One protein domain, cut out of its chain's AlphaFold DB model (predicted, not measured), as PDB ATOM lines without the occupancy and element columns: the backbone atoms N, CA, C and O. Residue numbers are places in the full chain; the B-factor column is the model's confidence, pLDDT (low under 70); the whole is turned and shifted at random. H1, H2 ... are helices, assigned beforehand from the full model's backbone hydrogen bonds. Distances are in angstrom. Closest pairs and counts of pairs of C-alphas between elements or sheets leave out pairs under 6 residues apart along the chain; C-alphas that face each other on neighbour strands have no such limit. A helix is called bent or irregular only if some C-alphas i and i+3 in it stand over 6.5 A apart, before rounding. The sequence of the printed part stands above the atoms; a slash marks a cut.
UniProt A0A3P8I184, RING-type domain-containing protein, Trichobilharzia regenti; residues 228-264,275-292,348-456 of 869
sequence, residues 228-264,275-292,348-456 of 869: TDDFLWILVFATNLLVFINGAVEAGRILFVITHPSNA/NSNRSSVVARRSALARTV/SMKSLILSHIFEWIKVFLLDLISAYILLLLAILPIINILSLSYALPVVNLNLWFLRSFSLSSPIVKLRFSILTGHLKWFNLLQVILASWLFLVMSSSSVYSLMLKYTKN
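This is residues 228 to 264, 275 to 292 and 348 to 456 of the 869 residues of the protein "RING-type domain-containing protein" of Trichobilharzia regenti (UniProt A0A3P8I184). Three long helices make the main part of this model: H1 lies between H3 on one side, which it runs alongside in the opposite direction, and H6 on the other, which crosses it. The short H2 packs on the far side of H3, while H4 and H5 form a loose, open arm from the end of H3 round to the start of H6, much of it sticking out, with residues 396 to 405 of H4 and 409 to 413 of H5 standing free. The printed part has 164 residues with six named helices, H1 to H6 in order along the chain, and no named strand, and the class is all helix. The whole is loose, with a radius of gyration of the C-alphas of 20.9 A, and it spans 58 by 44 by 33 A.

Find C-alpha 228 at (-20.553, 15.817, 12.166); from there H1, residues 228 to 259, runs 46.3 A to C-alpha 259 at (9.752, -16.209, 26.252). After the first cut look for H2, residues 275 to 292, which is 25.3 A long. After the second cut comes H3, residues 349 to 387, the longest helix with 39 residues and 56.4 A. It has a kink of 29 degrees near residue 378, and it is neither bent nor irregular, but only just: C-alphas 377 and 380 are 6.4 A apart. Next is H4, residues 389 to 406 and 26.0 A long, which is irregular, with C-alphas 390 and 393 at 7.1 A. H5 holds residues 409 to 419. H6, residues 425 to 456, runs 46.2 A and ends at C-alpha 456 at (-2.821, -31.417, 28.615).

Begin at H1, which touches H3 at a shallow tilt of 24 degrees, the two running opposite ways; their closest C-alphas are those of Gly 247 and Phe 364, 6.1 A apart. H1 also touches H6, with its residues 245 to 256 alone, and there you will find the closest C-alphas of Gly 252 and Ser 444, 4.2 A apart. H1 and H6 run the same way at a steep tilt of 48 degrees. H2 touches H3 at a steep tilt of 42 degrees, the same way, with the C-alphas of Ala 289 and Ser 370 closest at 6.5 A; H3 touches H2 with residues 363 to 373 alone. H3 is the hub, touching three helices. The third is H4, which it only just touches, with 3 pairs of C-alphas within 8 A, and only at the corner by their link; Ile 385 and Ala 391 have the closest C-alphas, 6.9 A apart. H4 and H5 are close but not clearly touching, about perpendicular at 78 degrees, with the C-alphas of Ser 406 and Val 412 closest at 7.0 A. H5 and H6 are apart, and so are H3 and H6. In H1, H2, H5 and H6 every O i to N i+4 pair is within hydrogen-bond range; in H3 it is 33 of 35 and in H4 12 of 14.

Look to the C-alphas of Ser 348 and Ser 389 for the two farthest apart, 63.8 A. Two cuts interrupt the printed part: residues 265 to 274 are not printed, with 14.5 A from C-alpha 264 to C-alpha 275, and residues 293 to 347 are not printed, with 40.0 A from C-alpha 292 to C-alpha 348. Of the links that are printed whole, H3 to H4, H4 to H5 and H5 to H6 are tight. The mean pLDDT of the printed part is 75.7, and 36 residues are under 70, among them residues 260 to 264, 275 to 292, 348 to 353 and 453 to 456.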
ATOM      1  N   THR A 228     -20.860  16.976  13.028       77.12
ATOM      2  CA  THR A 228     -20.553  15.817  12.166       77.12
ATOM      3  C   THR A 228     -19.069  15.459  12.177       77.12
ATOM      4  O   THR A 228     -18.703  14.287  12.145       77.12
ATOM      5  N   ASP A 229     -18.223  16.479  12.256       80.62
ATOM      6  CA  ASP A 229     -16.772  16.365  12.179       80.62
ATOM      7  C   ASP A 229     -16.231  15.791  13.495       80.62
ATOM      8  O   ASP A 229     -15.345  14.941  13.481       80.62
ATOM      9  N   ASP A 230     -16.832  16.167  14.631       82.62
ATOM     10  CA  ASP A 230     -16.535  15.585  15.945       82.62
ATOM     11  C   ASP A 230     -16.821  14.077  15.973       82.62
ATOM     12  O   ASP A 230     -15.989  13.300  16.440       82.62
ATOM     13  N   PHE A 231     -17.961  13.639  15.422       79.81
ATOM     14  CA  PHE A 231     -18.270  12.211  15.290       79.81
ATOM     15  C   PHE A 231     -17.274  11.479  14.385       79.81
ATOM     16  O   PHE A 231     -16.888  10.355  14.702       79.81
ATOM     17  N   LEU A 232     -16.824  12.107  13.294       82.69
ATOM     18  CA  LEU A 232     -15.812  11.532  12.408       82.69
ATOM     19  C   LEU A 232     -14.468  11.361  13.136       82.69
ATOM     20  O   LEU A 232     -13.872  10.288  13.056       82.69
ATOM     21  N   TRP A 233     -14.027  12.357  13.911       84.44
ATOM     22  CA  TRP A 233     -12.819  12.254  14.740       84.44
ATOM     23  C   TRP A 233     -12.938  11.199  15.846       84.44
ATOM     24  O   TRP A 233     -11.994  10.438  16.058       84.44
ATOM     25  N   ILE A 234     -14.092  11.101  16.516       83.94
ATOM     26  CA  ILE A 234     -14.363  10.050  17.513       83.94
ATOM     27  C   ILE A 234     -14.297   8.665  16.866       83.94
ATOM     28  O   ILE A 234     -13.688   7.754  17.427       83.94
ATOM     29  N   LEU A 235     -14.884   8.499  15.679       83.88
ATOM     30  CA  LEU A 235     -14.908   7.220  14.978       83.88
ATOM     31  C   LEU A 235     -13.510   6.824  14.475       83.88
ATOM     32  O   LEU A 235     -13.106   5.680  14.665       83.88
ATOM     33  N   VAL A 236     -12.729   7.782  13.959       87.25
ATOM     34  CA  VAL A 236     -11.295   7.618  13.650       87.25
ATOM     35  C   VAL A 236     -10.500   7.206  14.895       87.25
ATOM     36  O   VAL A 236      -9.697   6.272  14.837       87.25
ATOM     37  N   PHE A 237     -10.713   7.855  16.041       86.12
ATOM     38  CA  PHE A 237     -10.039   7.492  17.289       86.12
ATOM     39  C   PHE A 237     -10.419   6.075  17.752       86.12
ATOM     40  O   PHE A 237      -9.543   5.286  18.105       86.12
ATOM     41  N   ALA A 238     -11.702   5.714  17.674       84.25
ATOM     42  CA  ALA A 238     -12.198   4.388  18.032       84.25
ATOM     43  C   ALA A 238     -11.641   3.280  17.116       84.25
ATOM     44  O   ALA A 238     -11.239   2.227  17.616       84.25
ATOM     45  N   THR A 239     -11.539   3.510  15.800       86.12
ATOM     46  CA  THR A 239     -10.910   2.542  14.885       86.12
ATOM     47  C   THR A 239      -9.418   2.379  15.164       86.12
ATOM     48  O   THR A 239      -8.936   1.248  15.188       86.12
ATOM     49  N   ASN A 240      -8.695   3.469  15.453       87.50
ATOM     50  CA  ASN A 240      -7.287   3.389  15.863       87.50
ATOM     51  C   ASN A 240      -7.123   2.584  17.154       87.50
ATOM     52  O   ASN A 240      -6.266   1.706  17.219       87.50
ATOM     53  N   LEU A 241      -7.960   2.844  18.164       86.50
ATOM     54  CA  LEU A 241      -7.939   2.120  19.433       86.50
ATOM     55  C   LEU A 241      -8.177   0.615  19.227       86.50
ATOM     56  O   LEU A 241      -7.448  -0.200  19.787       86.50
ATOM     57  N   LEU A 242      -9.143   0.237  18.385       83.25
ATOM     58  CA  LEU A 242      -9.430  -1.166  18.080       83.25
ATOM     59  C   LEU A 242      -8.273  -1.853  17.332       83.25
ATOM     60  O   LEU A 242      -7.895  -2.972  17.680       83.25
ATOM     61  N   VAL A 243      -7.666  -1.179  16.348       86.31
ATOM     62  CA  VAL A 243      -6.465  -1.674  15.647       86.31
ATOM     63  C   VAL A 243      -5.288  -1.820  16.620       86.31
ATOM     64  O   VAL A 243      -4.583  -2.825  16.580       86.31
ATOM     65  N   PHE A 244      -5.108  -0.877  17.546       86.12
ATOM     66  CA  PHE A 244      -4.053  -0.902  18.562       86.12
ATOM     67  C   PHE A 244      -4.225  -2.045  19.578       86.12
ATOM     68  O   PHE A 244      -3.245  -2.708  19.922       86.12
ATOM     69  N   ILE A 245      -5.464  -2.336  19.994       83.75
ATOM     70  CA  ILE A 245      -5.807  -3.494  20.837       83.75
ATOM     71  C   ILE A 245      -5.535  -4.809  20.087       83.75
ATOM     72  O   ILE A 245      -4.871  -5.692  20.627       83.75
ATOM     73  N   ASN A 246      -5.967  -4.933  18.829       80.88
ATOM     74  CA  ASN A 246      -5.673  -6.116  18.010       80.88
ATOM     75  C   ASN A 246      -4.156  -6.302  17.800       80.88
ATOM     76  O   ASN A 246      -3.642  -7.418  17.897       80.88
ATOM     77  N   GLY A 247      -3.425  -5.200  17.595       82.44
ATOM     78  CA  GLY A 247      -1.966  -5.174  17.543       82.44
ATOM     79  C   GLY A 247      -1.312  -5.674  18.834       82.44
ATOM     80  O   GLY A 247      -0.376  -6.473  18.754       82.44
ATOM     81  N   ALA A 248      -1.830  -5.277  20.004       84.25
ATOM     82  CA  ALA A 248      -1.373  -5.752  21.315       84.25
ATOM     83  C   ALA A 248      -1.555  -7.268  21.480       84.25
ATOM     84  O   ALA A 248      -0.628  -7.959  21.899       84.25
ATOM     85  N   VAL A 249      -2.731  -7.792  21.116       80.25
ATOM     86  CA  VAL A 249      -3.041  -9.228  21.211       80.25
ATOM     87  C   VAL A 249      -2.095 -10.055  20.337       80.25
ATOM     88  O   VAL A 249      -1.583 -11.087  20.773       80.25
ATOM     89  N   GLU A 250      -1.803  -9.594  19.119       77.38
ATOM     90  CA  GLU A 250      -0.867 -10.289  18.233       77.38
ATOM     91  C   GLU A 250       0.595 -10.152  18.698       77.38
ATOM     92  O   GLU A 250       1.358 -11.115  18.610       77.38
ATOM     93  N   ALA A 251       0.980  -9.005  19.270       81.44
ATOM     94  CA  ALA A 251       2.292  -8.823  19.892       81.44
ATOM     95  C   ALA A 251       2.483  -9.746  21.113       81.44
ATOM     96  O   ALA A 251       3.556 -10.328  21.278       81.44
ATOM     97  N   GLY A 252       1.440  -9.966  21.923       82.81
ATOM     98  CA  GLY A 252       1.470 -10.899  23.055       82.81
ATOM     99  C   GLY A 252       1.728 -12.347  22.628       82.81
ATOM    100  O   GLY A 252       2.492 -13.065  23.274       82.81
ATOM    101  N   ARG A 253       1.181 -12.769  21.481       75.81
ATOM    102  CA  ARG A 253       1.466 -14.093  20.897       75.81
ATOM    103  C   ARG A 253       2.927 -14.244  20.474       75.81
ATOM    104  O   ARG A 253       3.498 -15.317  20.657       75.81
ATOM    105  N   ILE A 254       3.538 -13.187  19.937       77.62
ATOM    106  CA  ILE A 254       4.965 -13.176  19.581       77.62
ATOM    107  C   ILE A 254       5.817 -13.202  20.851       77.62
ATOM    108  O   ILE A 254       6.724 -14.023  20.959       77.62
ATOM    109  N   LEU A 255       5.479 -12.392  21.858       81.31
ATOM    110  CA  LEU A 255       6.162 -12.383  23.151       81.31
ATOM    111  C   LEU A 255       6.145 -13.762  23.836       81.31
ATOM    112  O   LEU A 255       7.144 -14.164  24.435       81.31
ATOM    113  N   PHE A 256       5.056 -14.526  23.713       77.44
ATOM    114  CA  PHE A 256       5.023 -15.911  24.183       77.44
ATOM    115  C   PHE A 256       6.076 -16.794  23.484       77.44
ATOM    116  O   PHE A 256       6.809 -17.521  24.153       77.44
ATOM    117  N   VAL A 257       6.192 -16.710  22.152       72.94
ATOM    118  CA  VAL A 257       7.187 -17.480  21.374       72.94
ATOM    119  C   VAL A 257       8.619 -17.109  21.779       72.94
ATOM    120  O   VAL A 257       9.467 -17.991  21.891       72.94
ATOM    121  N   ILE A 258       8.875 -15.828  22.061       73.69
ATOM    122  CA  ILE A 258      10.185 -15.332  22.514       73.69
ATOM    123  C   ILE A 258      10.523 -15.823  23.930       73.69
ATOM    124  O   ILE A 258      11.664 -16.190  24.197       73.69
ATOM    125  N   THR A 259       9.544 -15.836  24.839       73.75
ATOM    126  CA  THR A 259       9.752 -16.209  26.252       73.75
ATOM    127  C   THR A 259       9.802 -17.719  26.494       73.75
ATOM    128  O   THR A 259      10.397 -18.147  27.479       73.75
ATOM    129  N   HIS A 260       9.211 -18.536  25.615       69.44
ATOM    130  CA  HIS A 260       9.137 -19.996  25.768       69.44
ATOM    131  C   HIS A 260       9.689 -20.762  24.540       69.44
ATOM    132  O   HIS A 260       8.989 -21.620  23.987       69.44
ATOM    133  N   PRO A 261      10.946 -20.517  24.111       62.19
ATOM    134  CA  PRO A 261      11.497 -21.083  22.874       62.19
ATOM    135  C   PRO A 261      11.585 -22.618  22.891       62.19
ATOM    136  O   PRO A 261      11.411 -23.265  21.859       62.19
ATOM    137  N   SER A 262      11.762 -23.229  24.066       54.53
ATOM    138  CA  SER A 262      11.797 -24.689  24.240       54.53
ATOM    139  C   SER A 262      10.472 -25.393  23.907       54.53
ATOM    140  O   SER A 262      10.487 -26.566  23.543       54.53
ATOM    141  N   ASN A 263       9.330 -24.693  23.955       52.12
ATOM    142  CA  ASN A 263       8.040 -25.236  23.505       52.12
ATOM    143  C   ASN A 263       7.784 -25.035  21.996       52.12
ATOM    144  O   ASN A 263       6.829 -25.611  21.476       52.12
ATOM    145  N   ALA A 264       8.604 -24.250  21.285       49.50
ATOM    146  CA  ALA A 264       8.428 -24.011  19.849       49.50
ATOM    147  C   ALA A 264       8.918 -25.197  18.996       49.50
ATOM    148  O   ALA A 264       8.243 -25.593  18.046       49.50
ATOM    149  N   ASN A 275       1.061 -19.923   8.885       40.91
ATOM    150  CA  ASN A 275       1.718 -18.984   7.976       40.91
ATOM    151  C   ASN A 275       1.058 -18.982   6.587       40.91
ATOM    152  O   ASN A 275       0.901 -17.907   6.020       40.91
ATOM    153  N   SER A 276       0.563 -20.127   6.099       39.88
ATOM    154  CA  SER A 276      -0.293 -20.218   4.899       39.88
ATOM    155  C   SER A 276      -1.621 -19.459   5.050       39.88
ATOM    156  O   SER A 276      -2.019 -18.681   4.184       39.88
ATOM    157  N   ASN A 277      -2.305 -19.612   6.186       42.22
ATOM    158  CA  ASN A 277      -3.544 -18.878   6.449       42.22
ATOM    159  C   ASN A 277      -3.295 -17.372   6.650       42.22
ATOM    160  O   ASN A 277      -4.056 -16.556   6.128       42.22
ATOM    161  N   ARG A 278      -2.210 -16.987   7.337       43.34
ATOM    162  CA  ARG A 278      -1.806 -15.587   7.545       43.34
ATOM    163  C   ARG A 278      -1.398 -14.918   6.233       43.34
ATOM    164  O   ARG A 278      -1.855 -13.807   5.983       43.34
ATOM    165  N   SER A 279      -0.638 -15.597   5.368       48.75
ATOM    166  CA  SER A 279      -0.339 -15.096   4.023       48.75
ATOM    167  C   SER A 279      -1.612 -14.974   3.183       48.75
ATOM    168  O   SER A 279      -1.768 -13.963   2.509       48.75
ATOM    169  N   SER A 280      -2.585 -15.889   3.303       50.50
ATOM    170  CA  SER A 280      -3.884 -15.761   2.615       50.50
ATOM    171  C   SER A 280      -4.720 -14.559   3.088       50.50
ATOM    172  O   SER A 280      -5.394 -13.922   2.279       50.50
ATOM    173  N   VAL A 281      -4.678 -14.211   4.381       50.81
ATOM    174  CA  VAL A 281      -5.401 -13.049   4.933       50.81
ATOM    175  C   VAL A 281      -4.692 -11.748   4.556       50.81
ATOM    176  O   VAL A 281      -5.348 -10.793   4.147       50.81
ATOM    177  N   VAL A 282      -3.357 -11.721   4.605       53.03
ATOM    178  CA  VAL A 282      -2.529 -10.598   4.131       53.03
ATOM    179  C   VAL A 282      -2.672 -10.398   2.616       53.03
ATOM    180  O   VAL A 282      -2.789  -9.264   2.150       53.03
ATOM    181  N   ALA A 283      -2.761 -11.477   1.836       51.22
ATOM    182  CA  ALA A 283      -3.053 -11.433   0.406       51.22
ATOM    183  C   ALA A 283      -4.452 -10.856   0.144       51.22
ATOM    184  O   ALA A 283      -4.566  -9.910  -0.629       51.22
ATOM    185  N   ARG A 284      -5.498 -11.319   0.849       56.06
ATOM    186  CA  ARG A 284      -6.865 -10.768   0.736       56.06
ATOM    187  C   ARG A 284      -6.957  -9.293   1.159       56.06
ATOM    188  O   ARG A 284      -7.580  -8.497   0.460       56.06
ATOM    189  N   ARG A 285      -6.308  -8.889   2.258       57.59
ATOM    190  CA  ARG A 285      -6.301  -7.489   2.737       57.59
ATOM    191  C   ARG A 285      -5.497  -6.562   1.818       57.59
ATOM    192  O   ARG A 285      -5.960  -5.471   1.498       57.59
ATOM    193  N   SER A 286      -4.341  -7.006   1.316       53.78
ATOM    194  CA  SER A 286      -3.557  -6.249   0.323       53.78
ATOM    195  C   SER A 286      -4.195  -6.239  -1.072       53.78
ATOM    196  O   SER A 286      -3.955  -5.312  -1.842       53.78
ATOM    197  N   ALA A 287      -5.003  -7.244  -1.417       55.00
ATOM    198  CA  ALA A 287      -5.845  -7.254  -2.608       55.00
ATOM    199  C   ALA A 287      -6.936  -6.177  -2.509       55.00
ATOM    200  O   ALA A 287      -7.035  -5.354  -3.414       55.00
ATOM    201  N   LEU A 288      -7.658  -6.106  -1.383       59.66
ATOM    202  CA  LEU A 288      -8.656  -5.060  -1.108       59.66
ATOM    203  C   LEU A 288      -8.036  -3.653  -1.125       59.66
ATOM    204  O   LEU A 288      -8.568  -2.747  -1.761       59.66
ATOM    205  N   ALA A 289      -6.873  -3.460  -0.496       56.41
ATOM    206  CA  ALA A 289      -6.169  -2.180  -0.564       56.41
ATOM    207  C   ALA A 289      -5.781  -1.812  -2.013       56.41
ATOM    208  O   ALA A 289      -5.963  -0.671  -2.435       56.41
ATOM    209  N   ARG A 290      -5.303  -2.779  -2.812       57.59
ATOM    210  CA  ARG A 290      -4.960  -2.564  -4.229       57.59
ATOM    211  C   ARG A 290      -6.179  -2.283  -5.109       57.59
ATOM    212  O   ARG A 290      -6.062  -1.437  -5.993       57.59
ATOM    213  N   THR A 291      -7.326  -2.933  -4.899       59.34
ATOM    214  CA  THR A 291      -8.548  -2.614  -5.660       59.34
ATOM    215  C   THR A 291      -9.061  -1.224  -5.323       59.34
ATOM    216  O   THR A 291      -9.346  -0.467  -6.243       59.34
ATOM    217  N   VAL A 292      -9.091  -0.841  -4.043       59.53
ATOM    218  CA  VAL A 292      -9.528   0.501  -3.625       59.53
ATOM    219  C   VAL A 292      -8.583   1.594  -4.137       59.53
ATOM    220  O   VAL A 292      -9.056   2.621  -4.614       59.53
ATOM    221  N   SER A 348      20.888 -17.540  15.179       55.34
ATOM    222  CA  SER A 348      20.850 -16.483  16.190       55.34
ATOM    223  C   SER A 348      19.406 -16.086  16.492       55.34
ATOM    224  O   SER A 348      18.714 -15.541  15.629       55.34
ATOM    225  N   MET A 349      18.966 -16.312  17.737       58.56
ATOM    226  CA  MET A 349      17.621 -15.965  18.219       58.56
ATOM    227  C   MET A 349      17.239 -14.518  17.875       58.56
ATOM    228  O   MET A 349      16.084 -14.245  17.560       58.56
ATOM    229  N   LYS A 350      18.215 -13.598  17.848       59.66
ATOM    230  CA  LYS A 350      18.018 -12.193  17.459       59.66
ATOM    231  C   LYS A 350      17.472 -12.043  16.030       59.66
ATOM    232  O   LYS A 350      16.616 -11.194  15.813       59.66
ATOM    233  N   SER A 351      17.916 -12.871  15.082       67.31
ATOM    234  CA  SER A 351      17.455 -12.849  13.683       67.31
ATOM    235  C   SER A 351      15.996 -13.306  13.554       67.31
ATOM    236  O   SER A 351      15.175 -12.635  12.928       67.31
ATOM    237  N   LEU A 352      15.639 -14.401  14.235       65.75
ATOM    238  CA  LEU A 352      14.276 -14.941  14.235       65.75
ATOM    239  C   LEU A 352      13.283 -14.001  14.946       65.75
ATOM    240  O   LEU A 352      12.184 -13.765  14.444       65.75
ATOM    241  N   ILE A 353      13.695 -13.396  16.065       66.69
ATOM    242  CA  ILE A 353      12.934 -12.345  16.760       66.69
ATOM    243  C   ILE A 353      12.693 -11.147  15.830       66.69
ATOM    244  O   ILE A 353      11.558 -10.696  15.688       66.69
ATOM    245  N   LEU A 354      13.743 -10.654  15.166       73.50
ATOM    246  CA  LEU A 354      13.664  -9.488  14.288       73.50
ATOM    247  C   LEU A 354      12.749  -9.741  13.077       73.50
ATOM    248  O   LEU A 354      11.930  -8.886  12.742       73.50
ATOM    249  N   SER A 355      12.813 -10.935  12.478       75.38
ATOM    250  CA  SER A 355      11.905 -11.369  11.405       75.38
ATOM    251  C   SER A 355      10.431 -11.342  11.843       75.38
ATOM    252  O   SER A 355       9.591 -10.743  11.167       75.38
ATOM    253  N   HIS A 356      10.112 -11.899  13.017       72.06
ATOM    254  CA  HIS A 356       8.745 -11.878  13.552       72.06
ATOM    255  C   HIS A 356       8.242 -10.467  13.888       72.06
ATOM    256  O   HIS A 356       7.065 -10.179  13.664       72.06
ATOM    257  N   ILE A 357       9.115  -9.577  14.373       75.19
ATOM    258  CA  ILE A 357       8.775  -8.167  14.615       75.19
ATOM    259  C   ILE A 357       8.476  -7.448  13.292       75.19
ATOM    260  O   ILE A 357       7.459  -6.763  13.196       75.19
ATOM    261  N   PHE A 358       9.293  -7.635  12.249       75.88
ATOM    262  CA  PHE A 358       9.040  -7.020  10.941       75.88
ATOM    263  C   PHE A 358       7.731  -7.499  10.299       75.88
ATOM    264  O   PHE A 358       6.981  -6.677   9.774       75.88
ATOM    265  N   GLU A 359       7.408  -8.792  10.374       71.56
ATOM    266  CA  GLU A 359       6.118  -9.299   9.882       71.56
ATOM    267  C   GLU A 359       4.926  -8.785  10.703       71.56
ATOM    268  O   GLU A 359       3.875  -8.477  10.138       71.56
ATOM    269  N   TRP A 360       5.078  -8.604  12.018       80.12
ATOM    270  CA  TRP A 360       4.053  -7.951  12.838       80.12
ATOM    271  C   TRP A 360       3.831  -6.489  12.436       80.12
ATOM    272  O   TRP A 360       2.683  -6.100  12.238       80.12
ATOM    273  N   ILE A 361       4.899  -5.708  12.222       79.94
ATOM    274  CA  ILE A 361       4.807  -4.308  11.763       79.94
ATOM    275  C   ILE A 361       4.074  -4.223  10.414       79.94
ATOM    276  O   ILE A 361       3.168  -3.402  10.259       79.94
ATOM    277  N   LYS A 362       4.407  -5.095   9.450       77.62
ATOM    278  CA  LYS A 362       3.728  -5.151   8.142       77.62
ATOM    279  C   LYS A 362       2.233  -5.446   8.281       77.62
ATOM    280  O   LYS A 362       1.417  -4.759   7.671       77.62
ATOM    281  N   VAL A 363       1.867  -6.449   9.085       74.31
ATOM    282  CA  VAL A 363       0.460  -6.817   9.319       74.31
ATOM    283  C   VAL A 363      -0.288  -5.694  10.041       74.31
ATOM    284  O   VAL A 363      -1.386  -5.344   9.626       74.31
ATOM    285  N   PHE A 364       0.316  -5.074  11.054       79.56
ATOM    286  CA  PHE A 364      -0.277  -3.954  11.785       79.56
ATOM    287  C   PHE A 364      -0.568  -2.749  10.876       79.56
ATOM    288  O   PHE A 364      -1.659  -2.185  10.931       79.56
ATOM    289  N   LEU A 365       0.361  -2.392   9.981       81.06
ATOM    290  CA  LEU A 365       0.156  -1.321   8.998       81.06
ATOM    291  C   LEU A 365      -0.943  -1.657   7.976       81.06
ATOM    292  O   LEU A 365      -1.736  -0.787   7.623       81.06
ATOM    293  N   LEU A 366      -1.032  -2.909   7.518       77.31
ATOM    294  CA  LEU A 366      -2.113  -3.354   6.627       77.31
ATOM    295  C   LEU A 366      -3.481  -3.358   7.322       77.31
ATOM    296  O   LEU A 366      -4.489  -3.011   6.702       77.31
ATOM    297  N   ASP A 367      -3.525  -3.710   8.602       75.44
ATOM    298  CA  ASP A 367      -4.745  -3.701   9.411       75.44
ATOM    299  C   ASP A 367      -5.211  -2.265   9.690       75.44
ATOM    300  O   ASP A 367      -6.400  -1.977   9.576       75.44
ATOM    301  N   LEU A 368      -4.277  -1.337   9.920       83.50
ATOM    302  CA  LEU A 368      -4.548   0.097   9.997       83.50
ATOM    303  C   LEU A 368      -5.138   0.639   8.681       83.50
ATOM    304  O   LEU A 368      -6.209   1.245   8.683       83.50
ATOM    305  N   ILE A 369      -4.476   0.387   7.545       82.25
ATOM    306  CA  ILE A 369      -4.918   0.862   6.220       82.25
ATOM    307  C   ILE A 369      -6.289   0.279   5.851       82.25
ATOM    308  O   ILE A 369      -7.171   1.007   5.394       82.25
ATOM    309  N   SER A 370      -6.498  -1.023   6.066       79.12
ATOM    310  CA  SER A 370      -7.779  -1.668   5.755       79.12
ATOM    311  C   SER A 370      -8.913  -1.206   6.678       79.12
ATOM    312  O   SER A 370     -10.022  -1.000   6.187       79.12
ATOM    313  N   ALA A 371      -8.647  -0.943   7.963       82.25
ATOM    314  CA  ALA A 371      -9.628  -0.348   8.870       82.25
ATOM    315  C   ALA A 371     -10.058   1.059   8.417       82.25
ATOM    316  O   ALA A 371     -11.253   1.347   8.411       82.25
ATOM    317  N   TYR A 372      -9.127   1.909   7.968       85.56
ATOM    318  CA  TYR A 372      -9.458   3.234   7.428       85.56
ATOM    319  C   TYR A 372     -10.254   3.180   6.118       85.56
ATOM    320  O   TYR A 372     -11.180   3.966   5.926       85.56
ATOM    321  N   ILE A 373      -9.933   2.240   5.228       82.12
ATOM    322  CA  ILE A 373     -10.692   2.024   3.988       82.12
ATOM    323  C   ILE A 373     -12.129   1.582   4.303       82.12
ATOM    324  O   ILE A 373     -13.078   2.152   3.768       82.12
ATOM    325  N   LEU A 374     -12.301   0.606   5.200       79.56
ATOM    326  CA  LEU A 374     -13.622   0.142   5.634       79.56
ATOM    327  C   LEU A 374     -14.408   1.243   6.355       79.56
ATOM    328  O   LEU A 374     -15.607   1.378   6.131       79.56
ATOM    329  N   LEU A 375     -13.732   2.063   7.161       84.25
ATOM    330  CA  LEU A 375     -14.315   3.230   7.813       84.25
ATOM    331  C   LEU A 375     -14.887   4.221   6.788       84.25
ATOM    332  O   LEU A 375     -16.054   4.588   6.884       84.25
ATOM    333  N   LEU A 376     -14.105   4.611   5.777       81.56
ATOM    334  CA  LEU A 376     -14.561   5.525   4.721       81.56
ATOM    335  C   LEU A 376     -15.743   4.951   3.922       81.56
ATOM    336  O   LEU A 376     -16.700   5.673   3.647       81.56
ATOM    337  N   LEU A 377     -15.710   3.652   3.606       77.38
ATOM    338  CA  LEU A 377     -16.808   2.960   2.919       77.38
ATOM    339  C   LEU A 377     -18.078   2.843   3.780       77.38
ATOM    340  O   LEU A 377     -19.179   2.853   3.234       77.38
ATOM    341  N   ALA A 378     -17.950   2.759   5.107       78.94
ATOM    342  CA  ALA A 378     -19.079   2.665   6.033       78.94
ATOM    343  C   ALA A 378     -19.695   4.029   6.391       78.94
ATOM    344  O   ALA A 378     -20.908   4.114   6.588       78.94
ATOM    345  N   ILE A 379     -18.896   5.102   6.457       81.31
ATOM    346  CA  ILE A 379     -19.362   6.441   6.864       81.31
ATOM    347  C   ILE A 379     -20.491   6.952   5.960       81.31
ATOM    348  O   ILE A 379     -21.504   7.423   6.474       81.31
ATOM    349  N   LEU A 380     -20.351   6.862   4.633       73.69
ATOM    350  CA  LEU A 380     -21.316   7.477   3.712       73.69
ATOM    351  C   LEU A 380     -22.708   6.801   3.761       73.69
ATOM    352  O   LEU A 380     -23.699   7.517   3.916       73.69
ATOM    353  N   PRO A 381     -22.820   5.453   3.742       76.69
ATOM    354  CA  PRO A 381     -24.081   4.766   4.017       76.69
ATOM    355  C   PRO A 381     -24.649   5.078   5.405       76.69
ATOM    356  O   PRO A 381     -25.851   5.289   5.520       76.69
ATOM    357  N   ILE A 382     -23.814   5.150   6.451       77.75
ATOM    358  CA  ILE A 382     -24.271   5.452   7.817       77.75
ATOM    359  C   ILE A 382     -24.855   6.869   7.907       77.75
ATOM    360  O   ILE A 382     -25.938   7.032   8.461       77.75
ATOM    361  N   ILE A 383     -24.200   7.882   7.329       75.19
ATOM    362  CA  ILE A 383     -24.726   9.258   7.272       75.19
ATOM    363  C   ILE A 383     -26.064   9.285   6.530       75.19
ATOM    364  O   ILE A 383     -27.023   9.881   7.025       75.19
ATOM    365  N   ASN A 384     -26.153   8.600   5.387       74.75
ATOM    366  CA  ASN A 384     -27.398   8.510   4.636       74.75
ATOM    367  C   ASN A 384     -28.498   7.850   5.477       74.75
ATOM    368  O   ASN A 384     -29.542   8.466   5.642       74.75
ATOM    369  N   ILE A 385     -28.254   6.684   6.088       77.19
ATOM    370  CA  ILE A 385     -29.206   5.968   6.962       77.19
ATOM    371  C   ILE A 385     -29.664   6.839   8.145       77.19
ATOM    372  O   ILE A 385     -30.859   6.909   8.428       77.19
ATOM    373  N   LEU A 386     -28.742   7.552   8.801       72.25
ATOM    374  CA  LEU A 386     -29.044   8.465   9.911       72.25
ATOM    375  C   LEU A 386     -29.865   9.696   9.487       72.25
ATOM    376  O   LEU A 386     -30.472  10.340  10.343       72.25
ATOM    377  N   SER A 387     -29.910  10.023   8.190       73.44
ATOM    378  CA  SER A 387     -30.743  11.108   7.656       73.44
ATOM    379  C   SER A 387     -32.216  10.721   7.449       73.44
ATOM    380  O   SER A 387     -33.063  11.612   7.347       73.44
ATOM    381  N   LEU A 388     -32.553   9.421   7.415       78.94
ATOM    382  CA  LEU A 388     -33.938   8.972   7.238       78.94
ATOM    383  C   LEU A 388     -34.743   9.075   8.539       78.94
ATOM    384  O   LEU A 388     -34.252   8.840   9.643       78.94
ATOM    385  N   SER A 389     -36.037   9.366   8.395       75.50
ATOM    386  CA  SER A 389     -36.969   9.605   9.504       75.50
ATOM    387  C   SER A 389     -37.051   8.459  10.524       75.50
ATOM    388  O   SER A 389     -37.330   8.705  11.693       75.50
ATOM    389  N   TYR A 390     -36.784   7.213  10.115       77.69
ATOM    390  CA  TYR A 390     -36.782   6.057  11.019       77.69
ATOM    391  C   TYR A 390     -35.558   6.003  11.952       77.69
ATOM    392  O   TYR A 390     -35.596   5.294  12.956       77.69
ATOM    393  N   ALA A 391     -34.481   6.740  11.656       81.12
ATOM    394  CA  ALA A 391     -33.270   6.781  12.478       81.12
ATOM    395  C   ALA A 391     -33.330   7.839  13.597       81.12
ATOM    396  O   ALA A 391     -32.532   7.782  14.533       81.12
ATOM    397  N   LEU A 392     -34.308   8.756  13.554       81.81
ATOM    398  CA  LEU A 392     -34.583   9.749  14.605       81.81
ATOM    399  C   LEU A 392     -34.558   9.187  16.043       81.81
ATOM    400  O   LEU A 392     -33.852   9.776  16.864       81.81
ATOM    401  N   PRO A 393     -35.217   8.054  16.380       81.12
ATOM    402  CA  PRO A 393     -35.141   7.486  17.726       81.12
ATOM    403  C   PRO A 393     -33.720   7.091  18.124       81.12
ATOM    404  O   PRO A 393     -33.312   7.343  19.254       81.12
ATOM    405  N   VAL A 394     -32.932   6.526  17.205       83.19
ATOM    406  CA  VAL A 394     -31.537   6.154  17.475       83.19
ATOM    407  C   VAL A 394     -30.697   7.410  17.720       83.19
ATOM    408  O   VAL A 394     -29.920   7.446  18.672       83.19
ATOM    409  N   VAL A 395     -30.881   8.464  16.920       83.06
ATOM    410  CA  VAL A 395     -30.162   9.741  17.074       83.06
ATOM    411  C   VAL A 395     -30.509  10.424  18.400       83.06
ATOM    412  O   VAL A 395     -29.605  10.774  19.159       83.06
ATOM    413  N   ASN A 396     -31.796  10.578  18.718       83.38
ATOM    414  CA  ASN A 396     -32.246  11.240  19.946       83.38
ATOM    415  C   ASN A 396     -31.827  10.464  21.207       83.38
ATOM    416  O   ASN A 396     -31.357  11.068  22.170       83.38
ATOM    417  N   LEU A 397     -31.906   9.129  21.186       84.31
ATOM    418  CA  LEU A 397     -31.437   8.275  22.282       84.31
ATOM    419  C   LEU A 397     -29.922   8.412  22.501       84.31
ATOM    420  O   LEU A 397     -29.485   8.597  23.638       84.31
ATOM    421  N   ASN A 398     -29.118   8.408  21.431       84.94
ATOM    422  CA  ASN A 398     -27.673   8.643  21.531       84.94
ATOM    423  C   ASN A 398     -27.344  10.049  22.060       84.94
ATOM    424  O   ASN A 398     -26.463  10.184  22.909       84.94
ATOM    425  N   LEU A 399     -28.067  11.091  21.627       85.19
ATOM    426  CA  LEU A 399     -27.901  12.452  22.153       85.19
ATOM    427  C   LEU A 399     -28.263  12.547  23.644       85.19
ATOM    428  O   LEU A 399     -27.537  13.195  24.396       85.19
ATOM    429  N   TRP A 400     -29.321  11.868  24.096       85.88
ATOM    430  CA  TRP A 400     -29.691  11.812  25.516       85.88
ATOM    431  C   TRP A 400     -28.620  11.125  26.374       85.88
ATOM    432  O   TRP A 400     -28.258  11.640  27.440       85.88
ATOM    433  N   PHE A 401     -28.073   9.997  25.903       85.19
ATOM    434  CA  PHE A 401     -26.951   9.321  26.560       85.19
ATOM    435  C   PHE A 401     -25.717  10.229  26.610       85.19
ATOM    436  O   PHE A 401     -25.147  10.422  27.683       85.19
ATOM    437  N   LEU A 402     -25.348  10.847  25.486       86.81
ATOM    438  CA  LEU A 402     -24.194  11.740  25.367       86.81
ATOM    439  C   LEU A 402     -24.307  12.967  26.288       86.81
ATOM    440  O   LEU A 402     -23.360  13.272  27.011       86.81
ATOM    441  N   ARG A 403     -25.472  13.622  26.346       87.38
ATOM    442  CA  ARG A 403     -25.729  14.758  27.254       87.38
ATOM    443  C   ARG A 403     -25.720  14.333  28.721       87.38
ATOM    444  O   ARG A 403     -25.128  15.016  29.552       87.38
ATOM    445  N   SER A 404     -26.319  13.185  29.048       84.75
ATOM    446  CA  SER A 404     -26.300  12.630  30.411       84.75
ATOM    447  C   SER A 404     -24.887  12.263  30.874       84.75
ATOM    448  O   SER A 404     -24.541  12.490  32.030       84.75
ATOM    449  N   PHE A 405     -24.065  11.731  29.969       86.12
ATOM    450  CA  PHE A 405     -22.663  11.398  30.208       86.12
ATOM    451  C   PHE A 405     -21.813  12.669  30.368       86.12
ATOM    452  O   PHE A 405     -21.123  12.815  31.376       86.12
ATOM    453  N   SER A 406     -21.939  13.632  29.447       85.50
ATOM    454  CA  SER A 406     -21.266  14.941  29.479       85.50
ATOM    455  C   SER A 406     -21.487  15.697  30.798       85.50
ATOM    456  O   SER A 406     -20.536  16.192  31.405       85.50
ATOM    457  N   LEU A 407     -22.730  15.714  31.291       83.88
ATOM    458  CA  LEU A 407     -23.117  16.383  32.539       83.88
ATOM    459  C   LEU A 407     -22.791  15.576  33.811       83.88
ATOM    460  O   LEU A 407     -23.075  16.035  34.919       83.88
ATOM    461  N   SER A 408     -22.206  14.381  33.695       85.69
ATOM    462  CA  SER A 408     -21.862  13.562  34.860       85.69
ATOM    463  C   SER A 408     -20.658  14.127  35.631       85.69
ATOM    464  O   SER A 408     -19.691  14.636  35.057       85.69
ATOM    465  N   SER A 409     -20.678  13.983  36.962       81.12
ATOM    466  CA  SER A 409     -19.622  14.475  37.864       81.12
ATOM    467  C   SER A 409     -18.173  14.145  37.438       81.12
ATOM    468  O   SER A 409     -17.344  15.060  37.466       81.12
ATOM    469  N   PRO A 410     -17.808  12.906  37.027       80.75
ATOM    470  CA  PRO A 410     -16.430  12.615  36.620       80.75
ATOM    471  C   PRO A 410     -16.010  13.355  35.342       80.75
ATOM    472  O   PRO A 410     -14.856  13.763  35.228       80.75
ATOM    473  N   ILE A 411     -16.932  13.580  34.403       82.50
ATOM    474  CA  ILE A 411     -16.626  14.206  33.107       82.50
ATOM    475  C   ILE A 411     -16.568  15.724  33.227       82.50
ATOM    476  O   ILE A 411     -15.682  16.348  32.648       82.50
ATOM    477  N   VAL A 412     -17.399  16.315  34.084       82.25
ATOM    478  CA  VAL A 412     -17.271  17.722  34.483       82.25
ATOM    479  C   VAL A 412     -15.904  17.981  35.146       82.25
ATOM    480  O   VAL A 412     -15.220  18.941  34.794       82.25
ATOM    481  N   LYS A 413     -15.427  17.081  36.023       79.81
ATOM    482  CA  LYS A 413     -14.064  17.155  36.593       79.81
ATOM    483  C   LYS A 413     -12.970  17.026  35.520       79.81
ATOM    484  O   LYS A 413     -12.002  17.786  35.553       79.81
ATOM    485  N   LEU A 414     -13.130  16.109  34.562       80.31
ATOM    486  CA  LEU A 414     -12.200  15.936  33.440       80.31
ATOM    487  C   LEU A 414     -12.137  17.193  32.553       80.31
ATOM    488  O   LEU A 414     -11.042  17.663  32.255       80.31
ATOM    489  N   ARG A 415     -13.289  17.787  32.208       84.88
ATOM    490  CA  ARG A 415     -13.404  19.049  31.452       84.88
ATOM    491  C   ARG A 415     -12.601  20.173  32.109       84.88
ATOM    492  O   ARG A 415     -11.848  20.853  31.419       84.88
ATOM    493  N   PHE A 416     -12.688  20.339  33.430       81.56
ATOM    494  CA  PHE A 416     -11.879  21.345  34.134       81.56
ATOM    495  C   PHE A 416     -10.381  21.020  34.139       81.56
ATOM    496  O   PHE A 416      -9.567  21.940  34.080       81.56
ATOM    497  N   SER A 417      -9.996  19.742  34.174       78.31
ATOM    498  CA  SER A 417      -8.590  19.323  34.049       78.31
ATOM    499  C   SER A 417      -8.004  19.624  32.658       78.31
ATOM    500  O   SER A 417      -6.829  19.968  32.545       78.31
ATOM    501  N   ILE A 418      -8.835  19.557  31.609       77.94
ATOM    502  CA  ILE A 418      -8.484  19.990  30.245       77.94
ATOM    503  C   ILE A 418      -8.339  21.517  30.199       77.94
ATOM    504  O   ILE A 418      -7.278  22.011  29.829       77.94
ATOM    505  N   LEU A 419      -9.368  22.258  30.627       77.44
ATOM    506  CA  LEU A 419      -9.407  23.726  30.560       77.44
ATOM    507  C   LEU A 419      -8.268  24.399  31.347       77.44
ATOM    508  O   LEU A 419      -7.753  25.430  30.937       77.44
ATOM    509  N   THR A 420      -7.859  23.813  32.474       75.81
ATOM    510  CA  THR A 420      -6.761  24.343  33.306       75.81
ATOM    511  C   THR A 420      -5.363  23.932  32.828       75.81
ATOM    512  O   THR A 420      -4.380  24.282  33.474       75.81
ATOM    513  N   GLY A 421      -5.241  23.160  31.741       71.06
ATOM    514  CA  GLY A 421      -3.951  22.700  31.210       71.06
ATOM    515  C   GLY A 421      -3.172  21.737  32.121       71.06
ATOM    516  O   GLY A 421      -2.079  21.304  31.763       71.06
ATOM    517  N   HIS A 422      -3.717  21.351  33.281       67.44
ATOM    518  CA  HIS A 422      -3.057  20.464  34.246       67.44
ATOM    519  C   HIS A 422      -2.960  18.998  33.788       67.44
ATOM    520  O   HIS A 422      -2.294  18.188  34.443       67.44
ATOM    521  N   LEU A 423      -3.572  18.647  32.654       67.06
ATOM    522  CA  LEU A 423      -3.347  17.377  31.973       67.06
ATOM    523  C   LEU A 423      -1.897  17.271  31.477       67.06
ATOM    524  O   LEU A 423      -1.549  17.663  30.365       67.06
ATOM    525  N   LYS A 424      -1.045  16.672  32.316       74.56
ATOM    526  CA  LYS A 424       0.303  16.231  31.944       74.56
ATOM    527  C   LYS A 424       0.199  15.144  30.870       74.56
ATOM    528  O   LYS A 424       0.144  13.957  31.189       74.56
ATOM    529  N   TRP A 425       0.201  15.555  29.602       76.81
ATOM    530  CA  TRP A 425       0.164  14.672  28.427       76.81
ATOM    531  C   TRP A 425       1.193  13.540  28.500       76.81
ATOM    532  O   TRP A 425       0.890  12.414  28.122       76.81
ATOM    533  N   PHE A 426       2.372  13.811  29.067       76.94
ATOM    534  CA  PHE A 426       3.409  12.811  29.316       76.94
ATOM    535  C   PHE A 426       2.951  11.689  30.266       76.94
ATOM    536  O   PHE A 426       3.090  10.516  29.937       76.94
ATOM    537  N   ASN A 427       2.329  12.025  31.402       77.56
ATOM    538  CA  ASN A 427       1.804  11.036  32.349       77.56
ATOM    539  C   ASN A 427       0.648  10.231  31.729       77.56
ATOM    540  O   ASN A 427       0.538   9.029  31.951       77.56
ATOM    541  N   LEU A 428      -0.206  10.880  30.931       80.19
ATOM    542  CA  LEU A 428      -1.297  10.208  30.220       80.19
ATOM    543  C   LEU A 428      -0.755   9.237  29.155       80.19
ATOM    544  O   LEU A 428      -1.223   8.103  29.069       80.19
ATOM    545  N   LEU A 429       0.280   9.632  28.409       81.25
ATOM    546  CA  LEU A 429       0.986   8.764  27.461       81.25
ATOM    547  C   LEU A 429       1.658   7.576  28.167       81.25
ATOM    548  O   LEU A 429       1.560   6.452  27.680       81.25
ATOM    549  N   GLN A 430       2.279   7.794  29.332       82.38
ATOM    550  CA  GLN A 430       2.836   6.718  30.161       82.38
ATOM    551  C   GLN A 430       1.760   5.719  30.607       82.38
ATOM    552  O   GLN A 430       1.988   4.515  30.521       82.38
ATOM    553  N   VAL A 431       0.579   6.187  31.030       84.88
ATOM    554  CA  VAL A 431      -0.547   5.309  31.403       84.88
ATOM    555  C   VAL A 431      -1.070   4.522  30.197       84.88
ATOM    556  O   VAL A 431      -1.323   3.325  30.324       84.88
ATOM    557  N   ILE A 432      -1.181   5.144  29.016       85.25
ATOM    558  CA  ILE A 432      -1.567   4.444  27.776       85.25
ATOM    559  C   ILE A 432      -0.533   3.371  27.414       85.25
ATOM    560  O   ILE A 432      -0.911   2.234  27.135       85.25
ATOM    561  N   LEU A 433       0.762   3.698  27.458       87.06
ATOM    562  CA  LEU A 433       1.841   2.757  27.155       87.06
ATOM    563  C   LEU A 433       1.882   1.597  28.160       87.06
ATOM    564  O   LEU A 433       1.985   0.443  27.754       87.06
ATOM    565  N   ALA A 434       1.743   1.880  29.458       88.19
ATOM    566  CA  ALA A 434       1.689   0.862  30.504       88.19
ATOM    567  C   ALA A 434       0.464  -0.057  30.350       88.19
ATOM    568  O   ALA A 434       0.595  -1.275  30.448       88.19
ATOM    569  N   SER A 435      -0.708   0.508  30.037       86.56
ATOM    570  CA  SER A 435      -1.929  -0.253  29.741       86.56
ATOM    571  C   SER A 435      -1.767  -1.137  28.497       86.56
ATOM    572  O   SER A 435      -2.143  -2.308  28.508       86.56
ATOM    573  N   TRP A 436      -1.123  -0.627  27.441       89.88
ATOM    574  CA  TRP A 436      -0.830  -1.413  26.243       89.88
ATOM    575  C   TRP A 436       0.144  -2.562  26.522       89.88
ATOM    576  O   TRP A 436      -0.127  -3.701  26.146       89.88
ATOM    577  N   LEU A 437       1.235  -2.304  27.250       88.25
ATOM    578  CA  LEU A 437       2.167  -3.350  27.681       88.25
ATOM    579  C   LEU A 437       1.465  -4.396  28.562       88.25
ATOM    580  O   LEU A 437       1.691  -5.590  28.386       88.25
ATOM    581  N   PHE A 438       0.550  -3.984  29.443       89.62
ATOM    582  CA  PHE A 438      -0.274  -4.906  30.228       89.62
ATOM    583  C   PHE A 438      -1.196  -5.773  29.348       89.62
ATOM    584  O   PHE A 438      -1.330  -6.973  29.601       89.62
ATOM    585  N   LEU A 439      -1.777  -5.227  28.272       89.69
ATOM    586  CA  LEU A 439      -2.547  -5.998  27.281       89.69
ATOM    587  C   LEU A 439      -1.670  -7.006  26.512       89.69
ATOM    588  O   LEU A 439      -2.091  -8.142  26.283       89.69
ATOM    589  N   VAL A 440      -0.433  -6.643  26.166       89.31
ATOM    590  CA  VAL A 440       0.551  -7.557  25.550       89.31
ATOM    591  C   VAL A 440       0.941  -8.691  26.517       89.31
ATOM    592  O   VAL A 440       0.946  -9.863  26.137       89.31
ATOM    593  N   MET A 441       1.212  -8.375  27.787       87.06
ATOM    594  CA  MET A 441       1.574  -9.369  28.808       87.06
ATOM    595  C   MET A 441       0.417 -10.324  29.130       87.06
ATOM    596  O   MET A 441       0.608 -11.541  29.162       87.06
ATOM    597  N   SER A 442      -0.792  -9.793  29.324       86.94
ATOM    598  CA  SER A 442      -1.983 -10.598  29.622       86.94
ATOM    599  C   SER A 442      -2.392 -11.485  28.443       86.94
ATOM    600  O   SER A 442      -2.654 -12.669  28.647       86.94
ATOM    601  N   SER A 443      -2.353 -10.989  27.201       86.62
ATOM    602  CA  SER A 443      -2.616 -11.821  26.014       86.62
ATOM    603  C   SER A 443      -1.556 -12.917  25.809       86.62
ATOM    604  O   SER A 443      -1.917 -14.047  25.477       86.62
ATOM    605  N   SER A 444      -0.279 -12.645  26.110       85.06
ATOM    606  CA  SER A 444       0.779 -13.671  26.184       85.06
ATOM    607  C   SER A 444       0.469 -14.747  27.241       85.06
ATOM    608  O   SER A 444       0.555 -15.946  26.964       85.06
ATOM    609  N   SER A 445       0.022 -14.345  28.439       81.44
ATOM    610  CA  SER A 445      -0.377 -15.276  29.509       81.44
ATOM    611  C   SER A 445      -1.603 -16.122  29.142       81.44
ATOM    612  O   SER A 445      -1.594 -17.334  29.359       81.44
ATOM    613  N   VAL A 446      -2.630 -15.530  28.523       84.44
ATOM    614  CA  VAL A 446      -3.811 -16.256  28.021       84.44
ATOM    615  C   VAL A 446      -3.418 -17.255  26.930       84.44
ATOM    616  O   VAL A 446      -3.884 -18.394  26.938       84.44
ATOM    617  N   TYR A 447      -2.511 -16.881  26.024       78.50
ATOM    618  CA  TYR A 447      -2.000 -17.786  24.992       78.50
ATOM    619  C   TYR A 447      -1.185 -18.951  25.589       78.50
ATOM    620  O   TYR A 447      -1.343 -20.094  25.158       78.50
ATOM    621  N   SER A 448      -0.397 -18.695  26.641       77.25
ATOM    622  CA  SER A 448       0.289 -19.729  27.432       77.25
ATOM    623  C   SER A 448      -0.693 -20.712  28.078       77.25
ATOM    624  O   SER A 448      -0.508 -21.925  27.977       77.25
ATOM    625  N   LEU A 449      -1.777 -20.214  28.686       79.25
ATOM    626  CA  LEU A 449      -2.829 -21.047  29.279       79.25
ATOM    627  C   LEU A 449      -3.555 -21.895  28.224       79.25
ATOM    628  O   LEU A 449      -3.708 -23.099  28.421       79.25
ATOM    629  N   MET A 450      -3.915 -21.316  27.075       74.06
ATOM    630  CA  MET A 450      -4.503 -22.048  25.941       74.06
ATOM    631  C   MET A 450      -3.578 -23.160  25.417       74.06
ATOM    632  O   MET A 450      -4.032 -24.267  25.114       74.06
ATOM    633  N   LEU A 451      -2.269 -22.903  25.338       68.38
ATOM    634  CA  LEU A 451      -1.288 -23.909  24.925       68.38
ATOM    635  C   LEU A 451      -1.072 -24.994  25.984       68.38
ATOM    636  O   LEU A 451      -0.948 -26.164  25.630       68.38
ATOM    637  N   LYS A 452      -1.087 -24.652  27.276       72.88
ATOM    638  CA  LYS A 452      -1.047 -25.647  28.359       72.88
ATOM    639  C   LYS A 452      -2.301 -26.521  28.357       72.88
ATOM    640  O   LYS A 452      -2.167 -27.736  28.427       72.88
ATOM    641  N   TYR A 453      -3.487 -25.934  28.198       69.00
ATOM    642  CA  TYR A 453      -4.759 -26.658  28.121       69.00
ATOM    643  C   TYR A 453      -4.803 -27.627  26.929       69.00
ATOM    644  O   TYR A 453      -5.094 -28.811  27.094       69.00
ATOM    645  N   THR A 454      -4.420 -27.164  25.734       60.53
ATOM    646  CA  THR A 454      -4.344 -28.031  24.542       60.53
ATOM    647  C   THR A 454      -3.265 -29.111  24.662       60.53
ATOM    648  O   THR A 454      -3.509 -30.245  24.256       60.53
ATOM    649  N   LYS A 455      -2.107 -28.820  25.275       61.28
ATOM    650  CA  LYS A 455      -1.073 -29.830  25.562       61.28
ATOM    651  C   LYS A 455      -1.551 -30.872  26.581       61.28
ATOM    652  O   LYS A 455      -1.300 -32.050  26.369       61.28
ATOM    653  N   ASN A 456      -2.281 -30.476  27.627       57.06
ATOM    654  CA  ASN A 456      -2.821 -31.417  28.615       57.06
ATOM    655  C   ASN A 456      -3.883 -32.342  28.003       57.06
ATOM    656  O   ASN A 456      -3.812 -33.550  28.202       57.06
TER     657      ASN A 456